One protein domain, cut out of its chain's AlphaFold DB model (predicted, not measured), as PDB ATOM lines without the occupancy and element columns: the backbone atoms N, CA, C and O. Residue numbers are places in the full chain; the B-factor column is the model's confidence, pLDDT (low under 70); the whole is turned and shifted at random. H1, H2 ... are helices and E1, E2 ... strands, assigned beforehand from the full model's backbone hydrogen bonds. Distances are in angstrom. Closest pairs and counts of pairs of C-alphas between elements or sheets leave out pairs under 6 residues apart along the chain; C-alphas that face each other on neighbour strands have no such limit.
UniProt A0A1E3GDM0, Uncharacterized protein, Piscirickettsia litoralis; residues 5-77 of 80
ATOM      1  N   GLU A   5     151.935 177.479 191.357       60.94
ATOM      2  CA  GLU A   5     152.509 177.603 192.713       60.94
ATOM      3  C   GLU A   5     152.120 178.878 193.489       60.94
ATOM      4  O   GLU A   5     152.085 178.887 194.721       60.94
ATOM      5  N   ARG A   6     151.854 180.001 192.803       69.25
ATOM      6  CA  ARG A   6     151.599 181.296 193.477       69.25
ATOM      7  C   ARG A   6     150.221 181.348 194.138       69.25
ATOM      8  O   ARG A   6     150.045 182.037 195.139       69.25
ATOM      9  N   PHE A   7     149.253 180.629 193.578       80.00
ATOM     10  CA  PHE A   7     147.900 180.533 194.118       80.00
ATOM     11  C   PHE A   7     147.881 179.738 195.428       80.00
ATOM     12  O   PHE A   7     147.328 180.208 196.423       80.00
ATOM     13  N   GLU A   8     148.535 178.576 195.434       84.56
ATOM     14  CA  GLU A   8     148.557 177.651 196.570       84.56
ATOM     15  C   GLU A   8     149.126 178.322 197.823       84.56
ATOM     16  O   GLU A   8     148.493 178.288 198.878       84.56
ATOM     17  N   LYS A   9     150.224 179.074 197.675       84.44
ATOM     18  CA  LYS A   9     150.839 179.842 198.770       84.44
ATOM     19  C   LYS A   9     149.884 180.849 199.413       84.44
ATOM     20  O   LYS A   9     149.893 181.024 200.627       84.44
ATOM     21  N   ILE A  10     149.039 181.523 198.631       86.69
ATOM     22  CA  ILE A  10     148.079 182.496 199.178       86.69
ATOM     23  C   ILE A  10     146.983 181.785 199.970       86.69
ATOM     24  O   ILE A  10     146.595 182.259 201.040       86.69
ATOM     25  N   ILE A  11     146.507 180.641 199.478       90.25
ATOM     26  CA  ILE A  11     145.539 179.815 200.204       90.25
ATOM     27  C   ILE A  11     146.147 179.295 201.510       90.25
ATOM     28  O   ILE A  11     145.483 179.339 202.545       90.25
ATOM     29  N   GLU A  12     147.406 178.857 201.495       91.12
ATOM     30  CA  GLU A  12     148.131 178.426 202.695       91.12
ATOM     31  C   GLU A  12     148.269 179.548 203.724       91.12
ATOM     32  O   GLU A  12     147.955 179.333 204.894       91.12
ATOM     33  N   ILE A  13     148.646 180.757 203.296       90.00
ATOM     34  CA  ILE A  13     148.694 181.942 204.166       90.00
ATOM     35  C   ILE A  13     147.315 182.194 204.790       90.00
ATOM     36  O   ILE A  13     147.207 182.357 206.005       90.00
ATOM     37  N   CYS A  14     146.253 182.182 203.982       93.12
ATOM     38  CA  CYS A  14     144.893 182.418 204.468       93.12
ATOM     39  C   CYS A  14     144.451 181.359 205.489       93.12
ATOM     40  O   CYS A  14     143.899 181.699 206.535       93.12
ATOM     41  N   ARG A  15     144.752 180.081 205.230       93.25
ATOM     42  CA  ARG A  15     144.485 178.974 206.161       93.25
ATOM     43  C   ARG A  15     145.266 179.126 207.462       93.25
ATOM     44  O   ARG A  15     144.681 178.977 208.529       93.25
ATOM     45  N   TYR A  16     146.555 179.449 207.376       95.25
ATOM     46  CA  TYR A  16     147.429 179.614 208.537       95.25
ATOM     47  C   TYR A  16     146.935 180.723 209.474       95.25
ATOM     48  O   TYR A  16     146.880 180.534 210.687       95.25
ATOM     49  N   PHE A  17     146.510 181.858 208.913       95.31
ATOM     50  CA  PHE A  17     145.980 182.989 209.681       95.31
ATOM     51  C   PHE A  17     144.467 182.919 209.941       95.31
ATOM     52  O   PHE A  17     143.909 183.856 210.511       95.31
ATOM     53  N   ASN A  18     143.799 181.832 209.539       94.25
ATOM     54  CA  ASN A  18     142.347 181.661 209.619       94.25
ATOM     55  C   ASN A  18     141.563 182.871 209.067       94.25
ATOM     56  O   ASN A  18     140.635 183.383 209.697       94.25
ATOM     57  N   CYS A  19     141.959 183.359 207.892       93.81
ATOM     58  CA  CYS A  19     141.294 184.461 207.212       93.81
ATOM     59  C   CYS A  19     140.722 184.019 205.862       93.81
ATOM     60  O   CYS A  19     141.226 183.117 205.200       93.81
ATOM     61  N   SER A  20     139.636 184.667 205.451       94.19
ATOM     62  CA  SER A  20     138.942 184.411 204.182       94.19
ATOM     63  C   SER A  20     139.078 185.577 203.204       94.19
ATOM     64  O   SER A  20     138.414 185.608 202.173       94.19
ATOM     65  N   HIS A  21     139.916 186.564 203.522       93.19
ATOM     66  CA  HIS A  21     140.084 187.762 202.716       93.19
ATOM     67  C   HIS A  21     141.564 188.104 202.582       93.19
ATOM     68  O   HIS A  21     142.227 188.436 203.564       93.19
ATOM     69  N   TYR A  22     142.059 188.036 201.352       89.56
ATOM     70  CA  TYR A  22     143.410 188.422 200.990       89.56
ATOM     71  C   TYR A  22     143.367 189.725 200.197       89.56
ATOM     72  O   TYR A  22     142.622 189.851 199.222       89.56
ATOM     73  N   VAL A  23     144.175 190.694 200.610       87.25
ATOM     74  CA  VAL A  23     144.246 192.002 199.962       87.25
ATOM     75  C   VAL A  23     145.689 192.285 199.583       87.25
ATOM     76  O   VAL A  23     146.567 192.232 200.440       87.25
ATOM     77  N   ASN A  24     145.937 192.591 198.310       83.19
ATOM     78  CA  ASN A  24     147.267 192.967 197.823       83.19
ATOM     79  C   ASN A  24     147.257 194.367 197.190       83.19
ATOM     80  O   ASN A  24     146.202 194.936 196.916       83.19
ATOM     81  N   SER A  25     148.433 194.929 196.922       76.25
ATOM     82  CA  SER A  25     148.564 196.118 196.075       76.25
ATOM     83  C   SER A  25     148.023 195.857 194.663       76.25
ATOM     84  O   SER A  25     148.148 194.745 194.155       76.25
ATOM     85  N   ILE A  26     147.487 196.886 193.996       79.56
ATOM     86  CA  ILE A  26     146.914 196.800 192.637       79.56
ATOM     87  C   ILE A  26     147.891 196.264 191.569       79.56
ATOM     88  O   ILE A  26     147.464 195.662 190.577       79.56
ATOM     89  N   GLY A  27     149.202 196.433 191.781       68.06
ATOM     90  CA  GLY A  27     150.252 195.912 190.907       68.06
ATOM     91  C   GLY A  27     150.198 194.386 190.781       68.06
ATOM     92  O   GLY A  27     150.223 193.663 191.773       68.06
ATOM     93  N   GLY A  28     150.139 193.879 189.546       66.75
ATOM     94  CA  GLY A  28     150.093 192.436 189.282       66.75
ATOM     95  C   GLY A  28     148.699 191.800 189.347       66.75
ATOM     96  O   GLY A  28     148.607 190.581 189.271       66.75
ATOM     97  N   LYS A  29     147.602 192.573 189.407       73.50
ATOM     98  CA  LYS A  29     146.211 192.060 189.360       73.50
ATOM     99  C   LYS A  29     145.948 191.042 188.236       73.50
ATOM    100  O   LYS A  29     145.187 190.098 188.431       73.50
ATOM    101  N   ASN A  30     146.585 191.210 187.077       73.00
ATOM    102  CA  ASN A  30     146.418 190.317 185.922       73.00
ATOM    103  C   ASN A  30     147.035 188.920 186.130       73.00
ATOM    104  O   ASN A  30     146.770 188.018 185.342       73.00
ATOM    105  N   LEU A  31     147.837 188.730 187.184       70.25
ATOM    106  CA  LEU A  31     148.452 187.449 187.545       70.25
ATOM    107  C   LEU A  31     147.483 186.513 188.288       70.25
ATOM    108  O   LEU A  31     147.825 185.362 188.548       70.25
ATOM    109  N   TYR A  32     146.285 186.990 188.638       70.81
ATOM    110  CA  TYR A  32     145.330 186.268 189.473       70.81
ATOM    111  C   TYR A  32     144.085 185.849 188.690       70.81
ATOM    112  O   TYR A  32     143.438 186.663 188.032       70.81
ATOM    113  N   GLN A  33     143.674 184.590 188.848       73.50
ATOM    114  CA  GLN A  33     142.376 184.103 188.380       73.50
ATOM    115  C   GLN A  33     141.384 184.091 189.545       73.50
ATOM    116  O   GLN A  33     141.425 183.196 190.387       73.50
ATOM    117  N   LYS A  34     140.480 185.079 189.595       68.94
ATOM    118  CA  LYS A  34     139.512 185.237 190.699       68.94
ATOM    119  C   LYS A  34     138.703 183.965 190.995       68.94
ATOM    120  O   LYS A  34     138.465 183.676 192.162       68.94
ATOM    121  N   CYS A  35     138.343 183.195 189.966       71.06
ATOM    122  CA  CYS A  35     137.535 181.979 190.104       71.06
ATOM    123  C   CYS A  35     138.190 180.905 190.994       71.06
ATOM    124  O   CYS A  35     137.492 180.236 191.750       71.06
ATOM    125  N   LYS A  36     139.527 180.794 190.989       80.88
ATOM    126  CA  LYS A  36     140.252 179.805 191.807       80.88
ATOM    127  C   LYS A  36     140.169 180.101 193.311       80.88
ATOM    128  O   LYS A  36     140.178 179.189 194.135       80.88
ATOM    129  N   PHE A  37     140.057 181.378 193.684       84.00
ATOM    130  CA  PHE A  37     139.974 181.799 195.087       84.00
ATOM    131  C   PHE A  37     138.590 181.534 195.690       84.00
ATOM    132  O   PHE A  37     138.495 181.077 196.829       84.00
ATOM    133  N   SER A  38     137.522 181.736 194.907       82.12
ATOM    134  CA  SER A  38     136.155 181.453 195.358       82.12
ATOM    135  C   SER A  38     135.928 179.979 195.694       82.12
ATOM    136  O   SER A  38     135.231 179.692 196.662       82.12
ATOM    137  N   GLU A  39     136.566 179.053 194.971       87.62
ATOM    138  CA  GLU A  39     136.515 177.608 195.266       87.62
ATOM    139  C   GLU A  39     137.085 177.262 196.652       87.62
ATOM    140  O   GLU A  39     136.748 176.233 197.230       87.62
ATOM    141  N   HIS A  40     137.917 178.142 197.214       88.81
ATOM    142  CA  HIS A  40     138.595 177.955 198.495       88.81
ATOM    143  C   HIS A  40     138.054 178.871 199.602       88.81
ATOM    144  O   HIS A  40     138.681 178.992 200.653       88.81
ATOM    145  N   ASN A  41     136.900 179.517 199.387       91.50
ATOM    146  CA  ASN A  41     136.318 180.513 200.298       91.50
ATOM    147  C   ASN A  41     137.261 181.685 200.619       91.50
ATOM    148  O   ASN A  41     137.162 182.296 201.683       91.50
ATOM    149  N   VAL A  42     138.169 182.015 199.697       91.06
ATOM    150  CA  VAL A  42     139.048 183.180 199.806       91.06
ATOM    151  C   VAL A  42     138.538 184.265 198.866       91.06
ATOM    152  O   VAL A  42     138.387 184.069 197.662       91.06
ATOM    153  N   LYS A  43     138.270 185.447 199.411       90.25
ATOM    154  CA  LYS A  43     138.035 186.668 198.648       90.25
ATOM    155  C   LYS A  43     139.381 187.316 198.336       90.25
ATOM    156  O   LYS A  43     140.234 187.403 199.216       90.25
ATOM    157  N   ILE A  44     139.540 187.811 197.111       86.88
ATOM    158  CA  ILE A  44     140.704 188.603 196.712       86.88
ATOM    159  C   ILE A  44     140.287 190.013 196.290       86.88
ATOM    160  O   ILE A  44     139.530 190.185 195.330       86.88
ATOM    161  N   ASP A  45     140.822 191.008 196.993       87.69
ATOM    162  CA  ASP A  45     140.690 192.427 196.665       87.69
ATOM    163  C   ASP A  45     142.070 193.061 196.442       87.69
ATOM    164  O   ASP A  45     143.117 192.498 196.774       87.69
ATOM    165  N   PHE A  46     142.066 194.250 195.845       85.06
ATOM    166  CA  PHE A  46     143.278 195.001 195.546       85.06
ATOM    167  C   PHE A  46     143.141 196.435 196.042       85.06
ATOM    168  O   PHE A  46     142.126 197.080 195.775       85.06
ATOM    169  N   ILE A  47     144.166 196.933 196.728       82.31
ATOM    170  CA  ILE A  47     144.248 198.327 197.163       82.31
ATOM    171  C   ILE A  47     145.138 199.088 196.184       82.31
ATOM    172  O   ILE A  47     146.283 198.707 195.925       82.31
ATOM    173  N   ASP A  48     144.593 200.172 195.642       77.56
ATOM    174  CA  ASP A  48     145.344 201.155 194.873       77.56
ATOM    175  C   ASP A  48     145.975 202.163 195.841       77.56
ATOM    176  O   ASP A  48     145.304 203.029 196.414       77.56
ATOM    177  N   CYS A  49     147.268 201.990 196.098       66.94
ATOM    178  CA  CYS A  49     148.023 202.913 196.926       66.94
ATOM    179  C   CYS A  49     148.399 204.125 196.072       66.94
ATOM    180  O   CYS A  49     149.185 203.999 195.142       66.94
ATOM    181  N   LYS A  50     147.947 205.326 196.453       63.69
ATOM    182  CA  LYS A  50     148.352 206.603 195.821       63.69
ATOM    183  C   LYS A  50     149.855 206.933 195.940       63.69
ATOM    184  O   LYS A  50     150.266 208.032 195.586       63.69
ATOM    185  N   VAL A  51     150.664 206.021 196.480       59.69
ATOM    186  CA  VAL A  51     152.110 206.175 196.648       59.69
ATOM    187  C   VAL A  51     152.775 205.527 195.439       59.69
ATOM    188  O   VAL A  51     152.801 204.305 195.329       59.69
ATOM    189  N   THR A  52     153.277 206.351 194.526       55.00
ATOM    190  CA  THR A  52     153.772 205.935 193.206       55.00
ATOM    191  C   THR A  52     155.077 205.139 193.242       55.00
ATOM    192  O   THR A  52     155.371 204.435 192.282       55.00
ATOM    193  N   ASP A  53     155.822 205.179 194.353       53.22
ATOM    194  CA  ASP A  53     157.246 204.802 194.334       53.22
ATOM    195  C   ASP A  53     157.615 203.628 195.252       53.22
ATOM    196  O   ASP A  53     158.789 203.402 195.535       53.22
ATOM    197  N   ARG A  54     156.643 202.857 195.752       51.59
ATOM    198  CA  ARG A  54     156.950 201.655 196.545       51.59
ATOM    199  C   ARG A  54     156.320 200.418 195.935       51.59
ATOM    200  O   ARG A  54     155.159 200.101 196.184       51.59
ATOM    201  N   LEU A  55     157.129 199.705 195.154       59.31
ATOM    202  CA  LEU A  55     156.863 198.318 194.796       59.31
ATOM    203  C   LEU A  55     156.711 197.508 196.092       59.31
ATOM    204  O   LEU A  55     157.517 197.618 197.015       59.31
ATOM    205  N   SER A  56     155.637 196.727 196.186       64.31
ATOM    206  CA  SER A  56     155.430 195.811 197.306       64.31
ATOM    207  C   SER A  56     156.536 194.752 197.305       64.31
ATOM    208  O   SER A  56     156.787 194.140 196.271       64.31
ATOM    209  N   ILE A  57     157.148 194.467 198.459       64.25
ATOM    210  CA  ILE A  57     158.088 193.337 198.612       64.25
ATOM    211  C   ILE A  57     157.430 192.021 198.171       64.25
ATOM    212  O   ILE A  57     158.072 191.173 197.560       64.25
ATOM    213  N   ILE A  58     156.120 191.872 198.400       66.25
ATOM    214  CA  ILE A  58     155.364 190.715 197.911       66.25
ATOM    215  C   ILE A  58     155.300 190.724 196.382       66.25
ATOM    216  O   ILE A  58     155.424 189.665 195.786       66.25
ATOM    217  N   HIS A  59     155.133 191.883 195.735       65.62
ATOM    218  CA  HIS A  59     155.177 191.977 194.273       65.62
ATOM    219  C   HIS A  59     156.541 191.554 193.729       65.62
ATOM    220  O   HIS A  59     156.581 190.772 192.789       65.62
ATOM    221  N   GLU A  60     157.640 191.996 194.340       65.06
ATOM    222  CA  GLU A  60     158.974 191.562 193.919       65.06
ATOM    223  C   GLU A  60     159.162 190.047 194.060       65.06
ATOM    224  O   GLU A  60     159.505 189.385 193.082       65.06
ATOM    225  N   LEU A  61     158.824 189.484 195.224       65.69
ATOM    226  CA  LEU A  61     158.878 188.038 195.484       65.69
ATOM    227  C   LEU A  61     157.926 187.224 194.591       65.69
ATOM    228  O   LEU A  61     158.126 186.032 194.370       65.69
ATOM    229  N   MET A  62     156.853 187.853 194.116       65.94
ATOM    230  CA  MET A  62     155.853 187.249 193.243       65.94
ATOM    231  C   MET A  62     156.099 187.522 191.766       65.94
ATOM    232  O   MET A  62     155.302 187.059 190.967       65.94
ATOM    233  N   VAL A  63     157.106 188.286 191.360       67.00
ATOM    234  CA  VAL A  63     157.389 188.545 189.940       67.00
ATOM    235  C   VAL A  63     158.712 187.916 189.561       67.00
ATOM    236  O   VAL A  63     158.745 187.186 188.572       67.00
ATOM    237  N   PHE A  64     159.730 188.126 190.385       64.94
ATOM    238  CA  PHE A  64     161.077 187.622 190.182       64.94
ATOM    239  C   PHE A  64     161.258 186.289 190.904       64.94
ATOM    240  O   PHE A  64     160.682 186.063 191.972       64.94
ATOM    241  N   ASP A  65     162.061 185.399 190.325       69.69
ATOM    242  CA  ASP A  65     162.648 184.328 191.123       69.69
ATOM    243  C   ASP A  65     163.724 184.900 192.067       69.69
ATOM    244  O   ASP A  65     164.119 186.069 191.980       69.69
ATOM    245  N   ILE A  66     164.172 184.081 193.021       70.62
ATOM    246  CA  ILE A  66     165.169 184.495 194.018       70.62
ATOM    247  C   ILE A  66     166.467 184.980 193.355       70.62
ATOM    248  O   ILE A  66     167.087 185.920 193.858       70.62
ATOM    249  N   ASP A  67     166.868 184.390 192.230       72.94
ATOM    250  CA  ASP A  67     168.124 184.721 191.559       72.94
ATOM    251  C   ASP A  67     168.034 186.075 190.839       72.94
ATOM    252  O   ASP A  67     168.962 186.888 190.903       72.94
ATOM    253  N   GLU A  68     166.910 186.359 190.184       69.12
ATOM    254  CA  GLU A  68     166.618 187.649 189.557       69.12
ATOM    255  C   GLU A  68     166.472 188.765 190.591       69.12
ATOM    256  O   GLU A  68     167.012 189.861 190.399       69.12
ATOM    257  N   LEU A  69     165.806 188.480 191.713       69.69
ATOM    258  CA  LEU A  69     165.663 189.426 192.812       69.69
ATOM    259  C   LEU A  69     167.031 189.792 193.401       69.69
ATOM    260  O   LEU A  69     167.351 190.970 193.567       69.69
ATOM    261  N   THR A  70     167.870 188.781 193.634       68.19
ATOM    262  CA  THR A  70     169.230 188.954 194.158       68.19
ATOM    263  C   THR A  70     170.070 189.841 193.237       68.19
ATOM    264  O   THR A  70     170.730 190.768 193.706       68.19
ATOM    265  N   LYS A  71     170.000 189.633 191.916       70.50
ATOM    266  CA  LYS A  71     170.715 190.469 190.935       70.50
ATOM    267  C   LYS A  71     170.256 191.927 190.949       70.50
ATOM    268  O   LYS A  71     171.095 192.813 190.812       70.50
ATOM    269  N   ARG A  72     168.952 192.198 191.093       66.62
ATOM    270  CA  ARG A  72     168.442 193.581 191.150       66.62
ATOM    271  C   ARG A  72     168.898 194.292 192.420       66.62
ATOM    272  O   ARG A  72     169.449 195.383 192.319       66.62
ATOM    273  N   VAL A  73     168.757 193.650 193.581       67.75
ATOM    274  CA  VAL A  73     169.160 194.235 194.872       67.75
ATOM    275  C   VAL A  73     170.656 194.549 194.898       67.75
ATOM    276  O   VAL A  73     171.037 195.649 195.288       67.75
ATOM    277  N   LEU A  74     171.499 193.623 194.426       62.28
ATOM    278  CA  LEU A  74     172.954 193.808 194.389       62.28
ATOM    279  C   LEU A  74     173.409 194.911 193.419       62.28
ATOM    280  O   LEU A  74     174.464 195.501 193.631       62.28
ATOM    281  N   ASN A  75     172.640 195.184 192.360       61.25
ATOM    282  CA  ASN A  75     172.966 196.229 191.387       61.25
ATOM    283  C   ASN A  75     172.426 197.616 191.779       61.25
ATOM    284  O   ASN A  75     172.998 198.617 191.355       61.25
ATOM    285  N   GLU A  76     171.344 197.697 192.559       55.78
ATOM    286  CA  GLU A  76     170.750 198.974 192.992       55.78
ATOM    287  C   GLU A  76     171.276 199.467 194.349       55.78
ATOM    288  O   GLU A  76     171.301 200.675 194.587       55.78
ATOM    289  N   TYR A  77     171.737 198.569 195.224       49.66
ATOM    290  CA  TYR A  77     172.219 198.919 196.558       49.66
ATOM    291  C   TYR A  77     173.639 198.392 196.766       49.66
ATOM    292  O   TYR A  77     173.867 197.198 196.952       49.66
TER     293      TYR A  77
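What this domain is: This is residues 5 to 77 of the 80 residues of an uncharacterized protein of Piscirickettsia litoralis (UniProt A0A1E3GDM0). The model has two loosely joined parts: a body in which a narrow ribbon of two parallel strands, E1 and E2, has the helix H1 near E1 and the short helix H2 near the first residue of E2, and a second part of H3 and H4 toward the other end of the longest axis. Residues 48 to 56 loop out between the two parts, and H4 makes the far end. The printed part has 73 residues with four named helices and two named strands, in the order H1, E1, H2, E2, H3, H4; the class is mixed, helices and strands. The whole is only just loose, close to compact, with a radius of gyration of the C-alphas of 13.9 A and spans of 41 by 28 by 22 A.

How they stand to each other: H1, residues 5 to 16, comes closest to E1, residues 21 to 25, at the C-alphas of Cys 14 and Tyr 22, 7.1 A apart. E1 and E2, residues 43 to 47, are parallel neighbours at 27 degrees; N 22 and O 43 are 2.9 A apart and N 45 and O 22 are 3.1 A apart, both within hydrogen-bond range. H1 and E2 are apart. H2, residues 34 to 38, lies between the strands in the chain, and E1, H2 and E2 form a strand-helix-strand unit, two parallel neighbour strands with a helix between, with a right-handed crossover. The closest C-alphas of H2 and E2 are those of Phe 37 and Lys 43, 6.3 A apart. H1 and H2 are close but not clearly touching, with the C-alphas of Ile 11 and Phe 37 closest at 7.8 A. H3, residues 57 to 61, is only just apart from E1, their closest C-alphas 8.0 A apart. H3 and H4, residues 66 to 76, are close but not clearly touching, the closest C-alphas being those of Glu 60 and Leu 69 at 7.1 A. H4 is apart from H1, H2, E1 and E2. Every O i to N i+4 pair is within hydrogen-bond range in H2, H3 and H4, and 7 of 8 in H1.

Where its parts are: H1 begins at C-alpha 5, (152.509, 177.603, 192.713), and is 16.7 A long from first to last C-alpha. E1 is 13.6 A long and begins at C-alpha 21, (140.084, 187.762, 202.716). H2 is 6.9 A long, E2 13.3 A and H3 6.2 A. H4 is 15.6 A long and ends at C-alpha 76, (170.750, 198.974, 192.992).

The domain as a whole: The two C-alphas farthest apart are those of Glu 39 and Tyr 77, at 41.6 A. The printed part has no cut and no long link. The mean pLDDT of the printed part is 75.5; 31 residues are under 70, among them residues 49 to 65 and 72 to 77.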